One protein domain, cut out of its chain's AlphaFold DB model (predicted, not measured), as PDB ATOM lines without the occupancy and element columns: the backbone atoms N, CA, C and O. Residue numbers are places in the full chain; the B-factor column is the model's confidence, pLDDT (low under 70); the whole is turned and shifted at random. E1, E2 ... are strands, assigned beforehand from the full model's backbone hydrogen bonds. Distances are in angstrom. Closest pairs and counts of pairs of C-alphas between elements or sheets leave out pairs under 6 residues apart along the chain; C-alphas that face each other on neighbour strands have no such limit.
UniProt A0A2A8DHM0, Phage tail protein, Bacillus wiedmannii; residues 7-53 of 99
ATOM      1  N   TYR A   7     237.365 228.818 125.786       95.44
ATOM      2  CA  TYR A   7     238.103 228.916 127.039       95.44
ATOM      3  C   TYR A   7     237.970 230.300 127.658       95.44
ATOM      4  O   TYR A   7     238.119 231.317 126.978       95.44
ATOM      5  N   ILE A   8     237.738 230.325 128.968       94.94
ATOM      6  CA  ILE A   8     237.873 231.524 129.795       94.94
ATOM      7  C   ILE A   8     239.006 231.339 130.797       94.94
ATOM      8  O   ILE A   8     239.243 230.235 131.290       94.94
ATOM      9  N   ILE A   9     239.680 232.441 131.107       93.81
ATOM     10  CA  ILE A   9     240.724 232.516 132.126       93.81
ATOM     11  C   ILE A   9     240.331 233.636 133.084       93.81
ATOM     12  O   ILE A   9     240.061 234.763 132.663       93.81
ATOM     13  N   ASP A  10     240.302 233.331 134.378       91.38
ATOM     14  CA  ASP A  10     240.179 234.355 135.410       91.38
ATOM     15  C   ASP A  10     241.547 235.015 135.603       91.38
ATOM     16  O   ASP A  10     242.548 234.343 135.846       91.38
ATOM     17  N   LYS A  11     241.591 236.349 135.563       90.06
ATOM     18  CA  LYS A  11     242.805 237.136 135.818       90.06
ATOM     19  C   LYS A  11     243.466 236.805 137.164       90.06
ATOM     20  O   LYS A  11     244.665 237.010 137.326       90.06
ATOM     21  N   ARG A  12     242.702 236.317 138.142       89.44
ATOM     22  CA  ARG A  12     243.213 235.893 139.457       89.44
ATOM     23  C   ARG A  12     243.896 234.519 139.406       89.44
ATOM     24  O   ARG A  12     244.723 234.218 140.263       89.44
ATOM     25  N   ASN A  13     243.559 233.703 138.409       88.25
ATOM     26  CA  ASN A  13     244.002 232.322 138.248       88.25
ATOM     27  C   ASN A  13     244.560 232.080 136.836       88.25
ATOM     28  O   ASN A  13     244.048 231.246 136.094       88.25
ATOM     29  N   LEU A  14     245.607 232.823 136.464       88.69
ATOM     30  CA  LEU A  14     246.139 232.837 135.096       88.69
ATOM     31  C   LEU A  14     246.670 231.485 134.609       88.69
ATOM     32  O   LEU A  14     246.738 231.293 133.407       88.69
ATOM     33  N   GLY A  15     247.026 230.556 135.501       89.38
ATOM     34  CA  GLY A  15     247.524 229.231 135.106       89.38
ATOM     35  C   GLY A  15     246.429 228.215 134.754       89.38
ATOM     36  O   GLY A  15     246.742 227.066 134.428       89.38
ATOM     37  N   LYS A  16     245.150 228.592 134.870       91.44
ATOM     38  CA  LYS A  16     244.006 227.690 134.695       91.44
ATOM     39  C   LYS A  16     243.010 228.252 133.688       91.44
ATOM     40  O   LYS A  16     242.771 229.456 133.644       91.44
ATOM     41  N   GLN A  17     242.390 227.359 132.929       93.81
ATOM     42  CA  GLN A  17     241.337 227.685 131.975       93.81
ATOM     43  C   GLN A  17     240.109 226.798 132.183       93.81
ATOM     44  O   GLN A  17     240.214 225.654 132.627       93.81
ATOM     45  N   TRP A  18     238.938 227.320 131.836       95.50
ATOM     46  CA  TRP A  18     237.677 226.580 131.874       95.50
ATOM     47  C   TRP A  18     237.064 226.561 130.484       95.50
ATOM     48  O   TRP A  18     236.863 227.620 129.888       95.50
ATOM     49  N   LEU A  19     236.746 225.368 129.982       95.94
ATOM     50  CA  LEU A  19     235.986 225.209 128.749       95.94
ATOM     51  C   LEU A  19     234.507 225.464 129.046       95.94
ATOM     52  O   LEU A  19     233.861 224.662 129.720       95.94
ATOM     53  N   VAL A  20     233.968 226.575 128.563       95.69
ATOM     54  CA  VAL A  20     232.606 227.012 128.877       95.69
ATOM     55  C   VAL A  20     231.785 227.295 127.628       95.69
ATOM     56  O   VAL A  20     232.307 227.487 126.532       95.69
ATOM     57  N   LYS A  21     230.470 227.348 127.810       94.88
ATOM     58  CA  LYS A  21     229.491 227.809 126.831       94.88
ATOM     59  C   LYS A  21     228.561 228.813 127.510       94.88
ATOM     60  O   LYS A  21     228.312 228.708 128.711       94.88
ATOM     61  N   CYS A  22     228.044 229.777 126.758       93.88
ATOM     62  CA  CYS A  22     226.970 230.640 127.242       93.88
ATOM     63  C   CYS A  22     225.760 229.771 127.623       93.88
ATOM     64  O   CYS A  22     225.318 228.957 126.813       93.88
ATOM     65  N   GLU A  23     225.256 229.904 128.849       90.88
ATOM     66  CA  GLU A  23     224.132 229.087 129.330       90.88
ATOM     67  C   GLU A  23     222.822 229.487 128.639       90.88
ATOM     68  O   GLU A  23     222.055 228.637 128.190       90.88
ATOM     69  N   SER A  24     222.590 230.791 128.519       86.81
ATOM     70  CA  SER A  24     221.379 231.363 127.944       86.81
ATOM     71  C   SER A  24     221.683 232.644 127.172       86.81
ATOM     72  O   SER A  24     222.818 233.126 127.130       86.81
ATOM     73  N   GLU A  25     220.654 233.201 126.540       88.06
ATOM     74  CA  GLU A  25     220.678 234.598 126.111       88.06
ATOM     75  C   GLU A  25     220.807 235.517 127.334       88.06
ATOM     76  O   GLU A  25     220.422 235.148 128.448       88.06
ATOM     77  N   TYR A  26     221.415 236.682 127.124       87.75
ATOM     78  CA  TYR A  26     221.610 237.709 128.137       87.75
ATOM     79  C   TYR A  26     221.106 239.036 127.585       87.75
ATOM     80  O   TYR A  26     221.258 239.327 126.397       87.75
ATOM     81  N   GLU A  27     220.519 239.836 128.461       86.69
ATOM     82  CA  GLU A  27     220.052 241.175 128.138       86.69
ATOM     83  C   GLU A  27     220.957 242.198 128.812       86.69
ATOM     84  O   GLU A  27     221.457 241.982 129.917       86.69
ATOM     85  N   ILE A  28     221.194 243.307 128.120       88.38
ATOM     86  CA  ILE A  28     221.997 244.408 128.640       88.38
ATOM     87  C   ILE A  28     221.029 245.499 129.079       88.38
ATOM     88  O   ILE A  28     220.431 246.164 128.234       88.38
ATOM     89  N   ASP A  29     220.889 245.689 130.389       87.62
ATOM     90  CA  ASP A  29     220.091 246.787 130.934       87.62
ATOM     91  C   ASP A  29     220.923 248.078 130.954       87.62
ATOM     92  O   ASP A  29     221.896 248.214 131.703       87.62
ATOM     93  N   GLN A  30     220.572 249.027 130.083       85.50
ATOM     94  CA  GLN A  30     221.273 250.303 129.953       85.50
ATOM     95  C   GLN A  30     220.675 251.361 130.891       85.50
ATOM     96  O   GLN A  30     219.580 251.877 130.675       85.50
ATOM     97  N   GLN A  31     221.469 251.813 131.859       86.75
ATOM     98  CA  GLN A  31     221.172 252.956 132.721       86.75
ATOM     99  C   GLN A  31     221.860 254.232 132.215       86.75
ATOM    100  O   GLN A  31     222.986 254.587 132.579       86.75
ATOM    101  N   ARG A  32     221.136 254.985 131.379       86.88
ATOM    102  CA  ARG A  32     221.580 256.251 130.764       86.88
ATOM    103  C   ARG A  32     222.820 256.067 129.871       86.88
ATOM    104  O   ARG A  32     222.667 255.914 128.665       86.88
ATOM    105  N   ILE A  33     224.030 256.092 130.439       88.75
ATOM    106  CA  ILE A  33     225.317 256.049 129.706       88.75
ATOM    107  C   ILE A  33     226.075 254.728 129.947       88.75
ATOM    108  O   ILE A  33     226.958 254.382 129.168       88.75
ATOM    109  N   TYR A  34     225.738 253.970 130.991       88.38
ATOM    110  CA  TYR A  34     226.359 252.678 131.302       88.38
ATOM    111  C   TYR A  34     225.295 251.671 131.731       88.38
ATOM    112  O   TYR A  34     224.174 252.050 132.039       88.38
ATOM    113  N   GLY A  35     225.624 250.387 131.741       89.56
ATOM    114  CA  GLY A  35     224.708 249.322 132.130       89.56
ATOM    115  C   GLY A  35     225.453 248.214 132.846       89.56
ATOM    116  O   GLY A  35     226.658 248.045 132.645       89.56
ATOM    117  N   PHE A  36     224.733 247.475 133.678       90.25
ATOM    118  CA  PHE A  36     225.238 246.260 134.300       90.25
ATOM    119  C   PHE A  36     224.470 245.083 133.728       90.25
ATOM    120  O   PHE A  36     223.265 245.160 133.505       90.25
ATOM    121  N   PHE A  37     225.183 243.999 133.483       92.00
ATOM    122  CA  PHE A  37     224.591 242.755 133.043       92.00
ATOM    123  C   PHE A  37     225.502 241.614 133.461       92.00
ATOM    124  O   PHE A  37     226.717 241.786 133.582       92.00
ATOM    125  N   ASP A  38     224.896 240.450 133.635       92.50
ATOM    126  CA  ASP A  38     225.599 239.230 133.981       92.50
ATOM    127  C   ASP A  38     225.482 238.242 132.825       92.50
ATOM    128  O   ASP A  38     224.399 238.024 132.275       92.50
ATOM    129  N   ILE A  39     226.599 237.606 132.476       92.12
ATOM    130  CA  ILE A  39     226.602 236.455 131.574       92.12
ATOM    131  C   ILE A  39     226.829 235.207 132.413       92.12
ATOM    132  O   ILE A  39     227.821 235.099 133.137       92.12
ATOM    133  N   LYS A  40     225.925 234.236 132.281       93.38
ATOM    134  CA  LYS A  40     226.091 232.916 132.884       93.38
ATOM    135  C   LYS A  40     226.775 231.972 131.909       93.38
ATOM    136  O   LYS A  40     226.369 231.831 130.753       93.38
ATOM    137  N   PHE A  41     227.811 231.309 132.403       94.19
ATOM    138  CA  PHE A  41     228.563 230.306 131.671       94.19
ATOM    139  C   PHE A  41     228.361 228.938 132.308       94.19
ATOM    140  O   PHE A  41     228.403 228.805 133.530       94.19
ATOM    141  N   ILE A  42     228.188 227.922 131.468       94.56
ATOM    142  CA  ILE A  42     228.104 226.521 131.870       94.56
ATOM    143  C   ILE A  42     229.277 225.740 131.276       94.56
ATOM    144  O   ILE A  42     229.696 226.000 130.148       94.56
ATOM    145  N   SER A  43     229.810 224.777 132.026       94.50
ATOM    146  CA  SER A  43     230.837 223.849 131.547       94.50
ATOM    147  C   SER A  43     230.316 222.420 131.577       94.50
ATOM    148  O   SER A  43     229.579 222.036 132.484       94.50
ATOM    149  N   SER A  44     230.718 221.620 130.592       92.38
ATOM    150  CA  SER A  44     230.523 220.168 130.617       92.38
ATOM    151  C   SER A  44     231.499 219.462 131.562       92.38
ATOM    152  O   SER A  44     231.250 218.320 131.946       92.38
ATOM    153  N   SER A  45     232.599 220.124 131.937       92.25
ATOM    154  CA  SER A  45     233.606 219.609 132.860       92.25
ATOM    155  C   SER A  45     233.509 220.334 134.204       92.25
ATOM    156  O   SER A  45     233.497 221.564 134.238       92.25
ATOM    157  N   PRO A  46     233.494 219.616 135.339       90.75
ATOM    158  CA  PRO A  46     233.583 220.252 136.652       90.75
ATOM    159  C   PRO A  46     235.012 220.721 136.984       90.75
ATOM    160  O   PRO A  46     235.232 221.314 138.040       90.75
ATOM    161  N   PHE A  47     235.997 220.427 136.127       90.94
ATOM    162  CA  PHE A  47     237.408 220.691 136.381       90.94
ATOM    163  C   PHE A  47     237.920 221.898 135.594       90.94
ATOM    164  O   PHE A  47     237.557 222.106 134.439       90.94
ATOM    165  N   ALA A  48     238.815 222.656 136.230       92.06
ATOM    166  CA  ALA A  48     239.668 223.619 135.549       92.06
ATOM    167  C   ALA A  48     240.863 222.886 134.933       92.06
ATOM    168  O   ALA A  48     241.466 222.028 135.582       92.06
ATOM    169  N   GLU A  49     241.229 223.255 133.716       91.50
ATOM    170  CA  GLU A  49     242.363 222.684 133.001       91.50
ATOM    171  C   GLU A  49     243.606 223.550 133.199       91.50
ATOM    172  O   GLU A  49     243.523 224.778 133.270       91.50
ATOM    173  N   SER A  50     244.774 222.918 133.283       91.56
ATOM    174  CA  SER A  50     246.052 223.630 133.216       91.56
ATOM    175  C   SER A  50     246.297 224.116 131.789       91.56
ATOM    176  O   SER A  50     246.039 223.382 130.838       91.56
ATOM    177  N   ILE A  51     246.825 225.332 131.635       91.25
ATOM    178  CA  ILE A  51     247.179 225.872 130.309       91.25
ATOM    179  C   ILE A  51     248.453 225.206 129.777       91.25
ATOM    180  O   ILE A  51     248.550 224.864 128.600       91.25
ATOM    181  N   GLY A  52     249.442 225.027 130.656       88.75
ATOM    182  CA  GLY A  52     250.666 224.300 130.349       88.75
ATOM    183  C   GLY A  52     250.435 222.791 130.296       88.75
ATOM    184  O   GLY A  52     249.618 222.236 131.035       88.75
ATOM    185  N   THR A  53     251.199 222.115 129.443       88.75
ATOM    186  CA  THR A  53     251.248 220.648 129.405       88.75
ATOM    187  C   THR A  53     252.393 220.141 130.272       88.75
ATOM    188  O   THR A  53     253.329 220.879 130.560       88.75
TER     189      THR A  53
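This is residues 7 to 53 of the 99 residues of the protein "Phage tail protein" of Bacillus wiedmannii (UniProt A0A2A8DHM0). There is little regular structure here: residues 23 to 41 make a long arm that folds back on itself at the tight turn between E2 and E3, its tip, residues 30 to 35, sticking out. At the other end, short stretches pair with E1. The printed part has 47 residues with three named strands, E1, E2, E3, in chain order, and no named helix; the class is all strand, with 13 residues in named elements. It is only just loose, close to extended, with a radius of gyration of the C-alphas of 14.1 A, and spans 46 by 22 by 11 A.

Start at Tyr 7, then find C-alpha 16 at (244.006, 227.690, 134.695), where E1 begins; it runs 18.8 A to residue 22. E2 is residues 29 to 31, and E3, residues 34 to 36, ends at (225.238, 246.260, 134.300).

E1 pairs with no named strand, but look beside it for short antiparallel pairings: residues 7 to 8 with 18 to 19, 49 to 50 with 16 to 17, and 41 to 42 with 21 to 22. E2 and E3 meet only at a point, where C-alphas 30 and 35 face each other at 4.2 A. E1 is apart from both.

The farthest C-alphas, of Arg 32 and Thr 53, are 46.4 A apart. The printed part has no cut, neither link is long, and no printed residue is under 70 in pLDDT.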